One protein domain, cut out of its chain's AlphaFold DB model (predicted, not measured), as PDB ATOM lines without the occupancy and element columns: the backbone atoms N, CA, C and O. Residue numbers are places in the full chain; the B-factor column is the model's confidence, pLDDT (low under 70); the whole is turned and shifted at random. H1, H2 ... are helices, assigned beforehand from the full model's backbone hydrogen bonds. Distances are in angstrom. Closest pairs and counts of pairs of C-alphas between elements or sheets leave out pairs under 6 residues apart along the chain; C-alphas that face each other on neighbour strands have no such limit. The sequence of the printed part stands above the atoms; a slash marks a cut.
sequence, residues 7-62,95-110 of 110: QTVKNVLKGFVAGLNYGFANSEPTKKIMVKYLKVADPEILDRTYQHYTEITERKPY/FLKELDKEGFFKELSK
ATOM      1  N   GLN A   7     -48.031 -44.248   5.776       94.25
ATOM      2  CA  GLN A   7     -46.938 -45.139   6.161       94.25
ATOM      3  C   GLN A   7     -45.735 -44.368   6.710       94.25
ATOM      4  O   GLN A   7     -45.155 -44.772   7.714       94.25
ATOM      5  N   THR A   8     -45.390 -43.232   6.101       95.94
ATOM      6  CA  THR A   8     -44.307 -42.368   6.586       95.94
ATOM      7  C   THR A   8     -44.610 -41.861   7.988       95.94
ATOM      8  O   THR A   8     -43.762 -41.965   8.868       95.94
ATOM      9  N   VAL A   9     -45.838 -41.392   8.235       94.81
ATOM     10  CA  VAL A   9     -46.249 -40.936   9.573       94.81
ATOM     11  C   VAL A   9     -46.185 -42.074  10.593       94.81
ATOM     12  O   VAL A   9     -45.641 -41.890  11.681       94.81
ATOM     13  N   LYS A  10     -46.666 -43.270  10.234       94.81
ATOM     14  CA  LYS A  10     -46.570 -44.454  11.098       94.81
ATOM     15  C   LYS A  10     -45.116 -44.825  11.404       94.81
ATOM     16  O   LYS A  10     -44.805 -45.139  12.547       94.81
ATOM     17  N   ASN A  11     -44.220 -44.751  10.421       95.88
ATOM     18  CA  ASN A  11     -42.798 -45.053  10.600       95.88
ATOM     19  C   ASN A  11     -42.082 -44.013  11.474       95.88
ATOM     20  O   ASN A  11     -41.279 -44.394  12.322       95.88
ATOM     21  N   VAL A  12     -42.404 -42.724  11.328       95.75
ATOM     22  CA  VAL A  12     -41.900 -41.669  12.226       95.75
ATOM     23  C   VAL A  12     -42.338 -41.945  13.662       95.75
ATOM     24  O   VAL A  12     -41.516 -41.899  14.575       95.75
ATOM     25  N   LEU A  13     -43.608 -42.309  13.864       95.00
ATOM     26  CA  LEU A  13     -44.121 -42.660  15.184       95.00
ATOM     27  C   LEU A  13     -43.429 -43.905  15.764       95.00
ATOM     28  O   LEU A  13     -43.059 -43.895  16.935       95.00
ATOM     29  N   LYS A  14     -43.198 -44.948  14.954       95.62
ATOM     30  CA  LYS A  14     -42.409 -46.122  15.369       95.62
ATOM     31  C   LYS A  14     -41.008 -45.723  15.831       95.62
ATOM     32  O   LYS A  14     -40.585 -46.157  16.898       95.62
ATOM     33  N   GLY A  15     -40.315 -44.880  15.063       96.62
ATOM     34  CA  GLY A  15     -38.980 -44.385  15.409       96.62
ATOM     35  C   GLY A  15     -38.966 -43.573  16.704       96.62
ATOM     36  O   GLY A  15     -38.107 -43.791  17.553       96.62
ATOM     37  N   PHE A  16     -39.955 -42.697  16.899       95.31
ATOM     38  CA  PHE A  16     -40.113 -41.931  18.137       95.31
ATOM     39  C   PHE A  16     -40.284 -42.845  19.359       95.31
ATOM     40  O   PHE A  16     -39.564 -42.710  20.344       95.31
ATOM     41  N   VAL A  17     -41.188 -43.823  19.272       95.12
ATOM     42  CA  VAL A  17     -41.459 -44.787  20.351       95.12
ATOM     43  C   VAL A  17     -40.235 -45.660  20.644       95.12
ATOM     44  O   VAL A  17     -39.912 -45.890  21.807       95.12
ATOM     45  N   ALA A  18     -39.530 -46.124  19.608       95.12
ATOM     46  CA  ALA A  18     -38.280 -46.862  19.772       95.12
ATOM     47  C   ALA A  18     -37.210 -46.008  20.475       95.12
ATOM     48  O   ALA A  18     -36.503 -46.506  21.346       95.12
ATOM     49  N   GLY A  19     -37.138 -44.711  20.158       95.56
ATOM     50  CA  GLY A  19     -36.265 -43.755  20.841       95.56
ATOM     51  C   GLY A  19     -36.601 -43.580  22.324       95.56
ATOM     52  O   GLY A  19     -35.693 -43.600  23.152       95.56
ATOM     53  N   LEU A  20     -37.889 -43.478  22.678       94.94
ATOM     54  CA  LEU A  20     -38.325 -43.431  24.081       94.94
ATOM     55  C   LEU A  20     -37.900 -44.691  24.838       94.94
ATOM     56  O   LEU A  20     -37.293 -44.603  25.905       94.94
ATOM     57  N   ASN A  21     -38.179 -45.861  24.258       95.00
ATOM     58  CA  ASN A  21     -37.808 -47.143  24.842       95.00
ATOM     59  C   ASN A  21     -36.288 -47.261  25.045       95.00
ATOM     60  O   ASN A  21     -35.851 -47.592  26.147       95.00
ATOM     61  N   TYR A  22     -35.493 -46.892  24.035       95.75
ATOM     62  CA  TYR A  22     -34.037 -46.816  24.153       95.75
ATOM     63  C   TYR A  22     -33.620 -45.903  25.309       95.75
ATOM     64  O   TYR A  22     -32.780 -46.300  26.118       95.75
ATOM     65  N   GLY A  23     -34.245 -44.726  25.410       95.69
ATOM     66  CA  GLY A  23     -34.018 -43.749  26.470       95.69
ATOM     67  C   GLY A  23     -34.207 -44.327  27.871       95.69
ATOM     68  O   GLY A  23     -33.383 -44.092  28.747       95.69
ATOM     69  N   PHE A  24     -35.264 -45.117  28.073       94.81
ATOM     70  CA  PHE A  24     -35.546 -45.764  29.358       94.81
ATOM     71  C   PHE A  24     -34.617 -46.941  29.665       94.81
ATOM     72  O   PHE A  24     -34.286 -47.170  30.827       94.81
ATOM     73  N   ALA A  25     -34.232 -47.711  28.647       94.94
ATOM     74  CA  ALA A  25     -33.415 -48.911  28.817       94.94
ATOM     75  C   ALA A  25     -31.909 -48.606  28.936       94.94
ATOM     76  O   ALA A  25     -31.166 -49.400  29.507       94.94
ATOM     77  N   ASN A  26     -31.444 -47.466  28.413       96.69
ATOM     78  CA  ASN A  26     -30.020 -47.158  28.259       96.69
ATOM     79  C   ASN A  26     -29.654 -45.826  28.926       96.69
ATOM     80  O   ASN A  26     -29.406 -44.834  28.239       96.69
ATOM     81  N   SER A  27     -29.567 -45.809  30.259       96.56
ATOM     82  CA  SER A  27     -29.287 -44.593  31.043       96.56
ATOM     83  C   SER A  27     -28.019 -43.852  30.600       96.56
ATOM     84  O   SER A  27     -28.090 -42.715  30.137       96.56
ATOM     85  N   GLU A  28     -26.855 -44.506  30.652       97.00
ATOM     86  CA  GLU A  28     -25.571 -43.850  30.365       97.00
ATOM     87  C   GLU A  28     -25.441 -43.342  28.913       97.00
ATOM     88  O   GLU A  28     -25.056 -42.184  28.709       97.00
ATOM     89  N   PRO A  29     -25.799 -44.123  27.872       97.88
ATOM     90  CA  PRO A  29     -25.851 -43.596  26.509       97.88
ATOM     91  C   PRO A  29     -26.830 -42.427  26.347       97.88
ATOM     92  O   PRO A  29     -26.511 -41.447  25.670       97.88
ATOM     93  N   THR A  30     -27.996 -42.490  26.993       97.56
ATOM     94  CA  THR A  30     -29.007 -41.425  26.928       97.56
ATOM     95  C   THR A  30     -28.510 -40.143  27.578       97.56
ATOM     96  O   THR A  30     -28.642 -39.072  26.987       97.56
ATOM     97  N   LYS A  31     -27.838 -40.232  28.729       97.56
ATOM     98  CA  LYS A  31     -27.176 -39.086  29.361       97.56
ATOM     99  C   LYS A  31     -26.136 -38.450  28.436       97.56
ATOM    100  O   LYS A  31     -26.136 -37.235  28.271       97.56
ATOM    101  N   LYS A  32     -25.312 -39.234  27.728       97.12
ATOM    102  CA  LYS A  32     -24.364 -38.688  26.727       97.12
ATOM    103  C   LYS A  32     -25.073 -37.939  25.591       97.12
ATOM    104  O   LYS A  32     -24.588 -36.902  25.135       97.12
ATOM    105  N   ILE A  33     -26.226 -38.437  25.142       96.88
ATOM    106  CA  ILE A  33     -27.075 -37.753  24.156       96.88
ATOM    107  C   ILE A  33     -27.618 -36.438  24.740       96.88
ATOM    108  O   ILE A  33     -27.570 -35.410  24.062       96.88
ATOM    109  N   MET A  34     -28.066 -36.437  25.999       96.44
ATOM    110  CA  MET A  34     -28.518 -35.231  26.701       96.44
ATOM    111  C   MET A  34     -27.400 -34.186  26.831       96.44
ATOM    112  O   MET A  34     -27.648 -33.021  26.536       96.44
ATOM    113  N   VAL A  35     -26.158 -34.571  27.145       97.38
ATOM    114  CA  VAL A  35     -25.014 -33.634  27.132       97.38
ATOM    115  C   VAL A  35     -24.874 -32.975  25.758       97.38
ATOM    116  O   VAL A  35     -24.744 -31.755  25.652       97.38
ATOM    117  N   LYS A  36     -24.939 -33.770  24.684       97.00
ATOM    118  CA  LYS A  36     -24.752 -33.277  23.314       97.00
ATOM    119  C   LYS A  36     -25.845 -32.292  22.885       97.00
ATOM    120  O   LYS A  36     -25.525 -31.275  22.271       97.00
ATOM    121  N   TYR A  37     -27.113 -32.606  23.161       96.62
ATOM    122  CA  TYR A  37     -28.252 -31.859  22.609       96.62
ATOM    123  C   TYR A  37     -28.925 -30.901  23.594       96.62
ATOM    124  O   TYR A  37     -29.417 -29.864  23.162       96.62
ATOM    125  N   LEU A  38     -28.922 -31.201  24.896       94.50
ATOM    126  CA  LEU A  38     -29.451 -30.316  25.943       94.50
ATOM    127  C   LEU A  38     -28.369 -29.418  26.555       94.50
ATOM    128  O   LEU A  38     -28.693 -28.474  27.267       94.50
ATOM    129  N   LYS A  39     -27.087 -29.696  26.276       93.75
ATOM    130  CA  LYS A  39     -25.927 -28.954  26.801       93.75
ATOM    131  C   LYS A  39     -25.855 -28.911  28.330       93.75
ATOM    132  O   LYS A  39     -25.284 -27.990  28.908       93.75
ATOM    133  N   VAL A  40     -26.393 -29.943  28.974       90.81
ATOM    134  CA  VAL A  40     -26.256 -30.183  30.412       90.81
ATOM    135  C   VAL A  40     -24.960 -30.957  30.631       90.81
ATOM    136  O   VAL A  40     -24.891 -32.129  30.278       90.81
ATOM    137  N   ALA A  41     -23.921 -30.294  31.139       88.31
ATOM    138  CA  ALA A  41     -22.597 -30.895  31.346       88.31
ATOM    139  C   ALA A  41     -22.268 -31.162  32.822       88.31
ATOM    140  O   ALA A  41     -21.385 -31.967  33.109       88.31
ATOM    141  N   ASP A  42     -22.969 -30.494  33.741       96.94
ATOM    142  CA  ASP A  42     -22.830 -30.756  35.169       96.94
ATOM    143  C   ASP A  42     -23.397 -32.150  35.509       96.94
ATOM    144  O   ASP A  42     -24.547 -32.424  35.145       96.94
ATOM    145  N   PRO A  43     -22.628 -33.035  36.174       95.69
ATOM    146  CA  PRO A  43     -23.062 -34.404  36.446       95.69
ATOM    147  C   PRO A  43     -24.329 -34.507  37.304       95.69
ATOM    148  O   PRO A  43     -25.187 -35.339  37.014       95.69
ATOM    149  N   GLU A  44     -24.486 -33.654  38.321       97.12
ATOM    150  CA  GLU A  44     -25.647 -33.704  39.214       97.12
ATOM    151  C   GLU A  44     -26.913 -33.250  38.477       97.12
ATOM    152  O   GLU A  44     -27.969 -33.889  38.556       97.12
ATOM    153  N   ILE A  45     -26.801 -32.173  37.694       97.31
ATOM    154  CA  ILE A  45     -27.911 -31.684  36.870       97.31
ATOM    155  C   ILE A  45     -28.263 -32.716  35.793       97.31
ATOM    156  O   ILE A  45     -29.447 -32.919  35.510       97.31
ATOM    157  N   LEU A  46     -27.274 -33.392  35.204       97.88
ATOM    158  CA  LEU A  46     -27.491 -34.425  34.191       97.88
ATOM    159  C   LEU A  46     -28.252 -35.625  34.758       97.88
ATOM    160  O   LEU A  46     -29.220 -36.081  34.146       97.88
ATOM    161  N   ASP A  47     -27.858 -36.097  35.939       97.56
ATOM    162  CA  ASP A  47     -28.532 -37.200  36.617       97.56
ATOM    163  C   ASP A  47     -29.973 -36.839  36.972       97.56
ATOM    164  O   ASP A  47     -30.890 -37.605  36.661       97.56
ATOM    165  N   ARG A  48     -30.202 -35.642  37.524       97.12
ATOM    166  CA  ARG A  48     -31.557 -35.158  37.817       97.12
ATOM    167  C   ARG A  48     -32.395 -34.995  36.549       97.12
ATOM    168  O   ARG A  48     -33.577 -35.330  36.548       97.12
ATOM    169  N   THR A  49     -31.797 -34.508  35.463       96.88
ATOM    170  CA  THR A  49     -32.477 -34.361  34.165       96.88
ATOM    171  C   THR A  49     -32.915 -35.719  33.626       96.88
ATOM    172  O   THR A  49     -34.054 -35.863  33.183       96.88
ATOM    173  N   TYR A  50     -32.042 -36.727  33.697       97.69
ATOM    174  CA  TYR A  50     -32.382 -38.084  33.289       97.69
ATOM    175  C   TYR A  50     -33.482 -38.687  34.173       97.69
ATOM    176  O   TYR A  50     -34.456 -39.216  33.640       97.69
ATOM    177  N   GLN A  51     -33.376 -38.557  35.500       97.44
ATOM    178  CA  GLN A  51     -34.404 -39.022  36.440       97.44
ATOM    179  C   GLN A  51     -35.766 -38.405  36.117       97.44
ATOM    180  O   GLN A  51     -36.732 -39.132  35.884       97.44
ATOM    181  N   HIS A  52     -35.815 -37.077  35.987       96.81
ATOM    182  CA  HIS A  52     -37.042 -36.363  35.660       96.81
ATOM    183  C   HIS A  52     -37.628 -36.816  34.320       96.81
ATOM    184  O   HIS A  52     -38.819 -37.104  34.241       96.81
ATOM    185  N   TYR A  53     -36.793 -36.961  33.282       95.25
ATOM    186  CA  TYR A  53     -37.208 -37.517  31.992       95.25
ATOM    187  C   TYR A  53     -37.885 -38.887  32.150       95.25
ATOM    188  O   TYR A  53     -38.953 -39.104  31.577       95.25
ATOM    189  N   THR A  54     -37.300 -39.797  32.935       95.44
ATOM    190  CA  THR A  54     -37.863 -41.141  33.130       95.44
ATOM    191  C   THR A  54     -39.130 -41.170  33.982       95.44
ATOM    192  O   THR A  54     -39.957 -42.055  33.780       95.44
ATOM    193  N   GLU A  55     -39.301 -40.220  34.904       95.31
ATOM    194  CA  GLU A  55     -40.486 -40.129  35.765       95.31
ATOM    195  C   GLU A  55     -41.708 -39.578  35.031       95.31
ATOM    196  O   GLU A  55     -42.812 -40.082  35.216       95.31
ATOM    197  N   ILE A  56     -41.527 -38.543  34.204       92.75
ATOM    198  CA  ILE A  56     -42.658 -37.832  33.586       92.75
ATOM    199  C   ILE A  56     -43.062 -38.397  32.225       92.75
ATOM    200  O   ILE A  56     -44.154 -38.107  31.736       92.75
ATOM    201  N   THR A  57     -42.165 -39.129  31.559       92.56
ATOM    202  CA  THR A  57     -42.404 -39.570  30.184       92.56
ATOM    203  C   THR A  57     -43.149 -40.895  30.173       92.56
ATOM    204  O   THR A  57     -42.634 -41.931  30.588       92.56
ATOM    205  N   GLU A  58     -44.355 -40.873  29.617       90.44
ATOM    206  CA  GLU A  58     -45.183 -42.065  29.461       90.44
ATOM    207  C   GLU A  58     -44.535 -43.096  28.525       90.44
ATOM    208  O   GLU A  58     -44.127 -42.790  27.401       90.44
ATOM    209  N   ARG A  59     -44.511 -44.367  28.949       86.38
ATOM    210  CA  ARG A  59     -43.973 -45.471  28.129       86.38
ATOM    211  C   ARG A  59     -44.777 -45.709  26.856       86.38
ATOM    212  O   ARG A  59     -44.228 -46.141  25.844       86.38
ATOM    213  N   LYS A  60     -46.080 -45.436  26.910       90.12
ATOM    214  CA  LYS A  60     -46.946 -45.359  25.735       90.12
ATOM    215  C   LYS A  60     -47.337 -43.896  25.549       90.12
ATOM    216  O   LYS A  60     -48.054 -43.381  26.401       90.12
ATOM    217  N   PRO A  61     -46.928 -43.230  24.459       89.31
ATOM    218  CA  PRO A  61     -47.107 -41.789  24.318       89.31
ATOM    219  C   PRO A  61     -48.534 -41.428  23.870       89.31
ATOM    220  O   PRO A  61     -48.739 -40.834  22.811       89.31
ATOM    221  N   TYR A  62     -49.541 -41.816  24.657       93.06
ATOM    222  CA  TYR A  62     -50.902 -41.318  24.497       93.06
ATOM    223  C   TYR A  62     -51.009 -39.926  25.131       93.06
ATOM    224  O   TYR A  62     -50.615 -39.752  26.284       93.06
ATOM    225  N   PHE A  95     -52.695 -44.039  14.300       95.25
ATOM    226  CA  PHE A  95     -51.438 -44.780  14.212       95.25
ATOM    227  C   PHE A  95     -50.958 -45.299  15.571       95.25
ATOM    228  O   PHE A  95     -50.457 -46.414  15.635       95.25
ATOM    229  N   LEU A  96     -51.154 -44.542  16.658       94.88
ATOM    230  CA  LEU A  96     -50.847 -45.012  18.016       94.88
ATOM    231  C   LEU A  96     -51.669 -46.257  18.366       94.88
ATOM    232  O   LEU A  96     -51.111 -47.257  18.812       94.88
ATOM    233  N   LYS A  97     -52.980 -46.214  18.098       95.88
ATOM    234  CA  LYS A  97     -53.891 -47.340  18.347       95.88
ATOM    235  C   LYS A  97     -53.544 -48.563  17.495       95.88
ATOM    236  O   LYS A  97     -53.596 -49.681  17.998       95.88
ATOM    237  N   GLU A  98     -53.179 -48.364  16.228       95.69
ATOM    238  CA  GLU A  98     -52.706 -49.447  15.354       95.69
ATOM    239  C   GLU A  98     -51.445 -50.115  15.913       95.69
ATOM    240  O   GLU A  98     -51.418 -51.335  16.028       95.69
ATOM    241  N   LEU A  99     -50.435 -49.335  16.319       95.75
ATOM    242  CA  LEU A  99     -49.193 -49.872  16.889       95.75
ATOM    243  C   LEU A  99     -49.431 -50.632  18.199       95.75
ATOM    244  O   LEU A  99     -48.818 -51.676  18.422       95.75
ATOM    245  N   ASP A 100     -50.334 -50.144  19.053       94.75
ATOM    246  CA  ASP A 100     -50.708 -50.847  20.285       94.75
ATOM    247  C   ASP A 100     -51.369 -52.193  19.976       94.75
ATOM    248  O   ASP A 100     -50.996 -53.226  20.533       94.75
ATOM    249  N   LYS A 101     -52.322 -52.190  19.033       96.06
ATOM    250  CA  LYS A 101     -53.037 -53.390  18.590       96.06
ATOM    251  C   LYS A 101     -52.100 -54.408  17.937       96.06
ATOM    252  O   LYS A 101     -52.268 -55.603  18.153       96.06
ATOM    253  N   GLU A 102     -51.113 -53.940  17.177       95.75
ATOM    254  CA  GLU A 102     -50.047 -54.757  16.579       95.75
ATOM    255  C   GLU A 102     -49.072 -55.320  17.627       95.75
ATOM    256  O   GLU A 102     -48.238 -56.157  17.299       95.75
ATOM    257  N   GLY A 103     -49.164 -54.892  18.892       94.69
ATOM    258  CA  GLY A 103     -48.284 -55.352  19.965       94.69
ATOM    259  C   GLY A 103     -46.893 -54.716  19.945       94.69
ATOM    260  O   GLY A 103     -46.043 -55.111  20.741       94.69
ATOM    261  N   PHE A 104     -46.671 -53.696  19.110       95.00
ATOM    262  CA  PHE A 104     -45.368 -53.059  18.905       95.00
ATOM    263  C   PHE A 104     -44.749 -52.535  20.213       95.00
ATOM    264  O   PHE A 104     -43.571 -52.745  20.481       95.00
ATOM    265  N   PHE A 105     -45.550 -51.911  21.087       91.81
ATOM    266  CA  PHE A 105     -45.054 -51.416  22.381       91.81
ATOM    267  C   PHE A 105     -44.578 -52.539  23.309       91.81
ATOM    268  O   PHE A 105     -43.632 -52.353  24.075       91.81
ATOM    269  N   LYS A 106     -45.238 -53.702  23.251       90.44
ATOM    270  CA  LYS A 106     -44.850 -54.875  24.039       90.44
ATOM    271  C   LYS A 106     -43.567 -55.481  23.492       90.44
ATOM    272  O   LYS A 106     -42.718 -55.860  24.282       90.44
ATOM    273  N   GLU A 107     -43.432 -55.552  22.170       91.62
ATOM    274  CA  GLU A 107     -42.228 -56.044  21.497       91.62
ATOM    275  C   GLU A 107     -40.985 -55.239  21.885       91.62
ATOM    276  O   GLU A 107     -39.982 -55.836  22.249       91.62
ATOM    277  N   LEU A 108     -41.082 -53.907  21.904       88.38
ATOM    278  CA  LEU A 108     -39.980 -53.032  22.317       88.38
ATOM    279  C   LEU A 108     -39.623 -53.139  23.806       88.38
ATOM    280  O   LEU A 108     -38.528 -52.763  24.197       88.38
ATOM    281  N   SER A 109     -40.554 -53.573  24.654       79.50
ATOM    282  CA  SER A 109     -40.349 -53.619  26.110       79.50
ATOM    283  C   SER A 109     -39.860 -54.979  26.617       79.50
ATOM    284  O   SER A 109     -39.776 -55.158  27.831       79.50
ATOM    285  N   LYS A 110     -39.615 -55.937  25.714       71.38
ATOM    286  CA  LYS A 110     -38.954 -57.209  26.030       71.38
ATOM    287  C   LYS A 110     -37.454 -57.000  26.173       71.38
ATOM    288  O   LYS A 110     -36.883 -57.677  27.051       71.38
TER     289      LYS A 110
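This is residues 7 to 62 and 95 to 110 of the 110 residues of an uncharacterized protein of Deltaproteobacteria bacterium RIFCSPLOWO2_12_FULL_57_22 (UniProt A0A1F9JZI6). Look first for one long helix, H1, with a pair of helices, H2 and H3, crossing nearly at right angles at its far end, and with two small helices, H4 and H5, along its side; H4 packs on residues 9 to 14 of H1. The whole is an elongated model with few contacts between H1 and the H2 and H3 pair. The printed part has 72 residues with five named helices, in the order H1, H2, H3, H4, H5, and no named strand; the class is all helix. It is only just loose, close to compact, with a radius of gyration of the C-alphas of 13.8 A, and its C-alphas span 41 by 22 by 19 A.

Find C-alpha 7 at (-46.938, -45.139, 6.161); from there H1, residues 7 to 25, runs 26.7 A to C-alpha 25 at (-33.415, -48.911, 28.817). After Asn 26 comes H2, residues 27 to 38, 15.2 A long. H3, residues 43 to 56, follows and runs 20.1 A. Past the cut you meet H4, residues 95 to 101, 9.8 A from first to last C-alpha. H5, residues 104 to 108, is 6.4 A long and ends at C-alpha 108, (-39.980, -53.032, 22.317).

Start from H1 at Lys 10, whose C-alpha is 5.8 A from that of Phe 95, the closest pair where H1 and H4 touch; their lines stand at a steep tilt of 64 degrees, and they run the same way. Go on to residues 17 to 21, with which alone H1 only just touches H5, with 3 pairs of C-alphas within 8 A; the closest are those of Asn 21 and Leu 108, 6.8 A apart. H1 and H2 are close but not clearly touching, with the C-alphas of Gly 23 and Thr 30 closest at 5.5 A. H1 and H3 are close but not clearly touching too, the closest C-alphas being those of Phe 24 and Thr 54, 6.4 A apart. H2 touches H3 at residues 46 to 50 of H3 alone, about perpendicular at 77 degrees, and the closest C-alphas, those of Lys 31 and Tyr 50, are 6.6 A apart. H4 is apart from H2 and from H3. In H1, H2, H3, H4 and H5 every O i to N i+4 pair is within hydrogen-bond range.

Look for the two C-alphas farthest apart at Asp 42 and Lys 101, 41.2 A from each other. Residues 63 to 94 are not printed, and C-alphas 62 and 95 stand 10.9 A apart across this cut, within the link from H3 to H4. The links H1 to H2, H2 to H3 and H4 to H5 are tight. The mean pLDDT of the printed part is 94.4, and no printed residue is under 70.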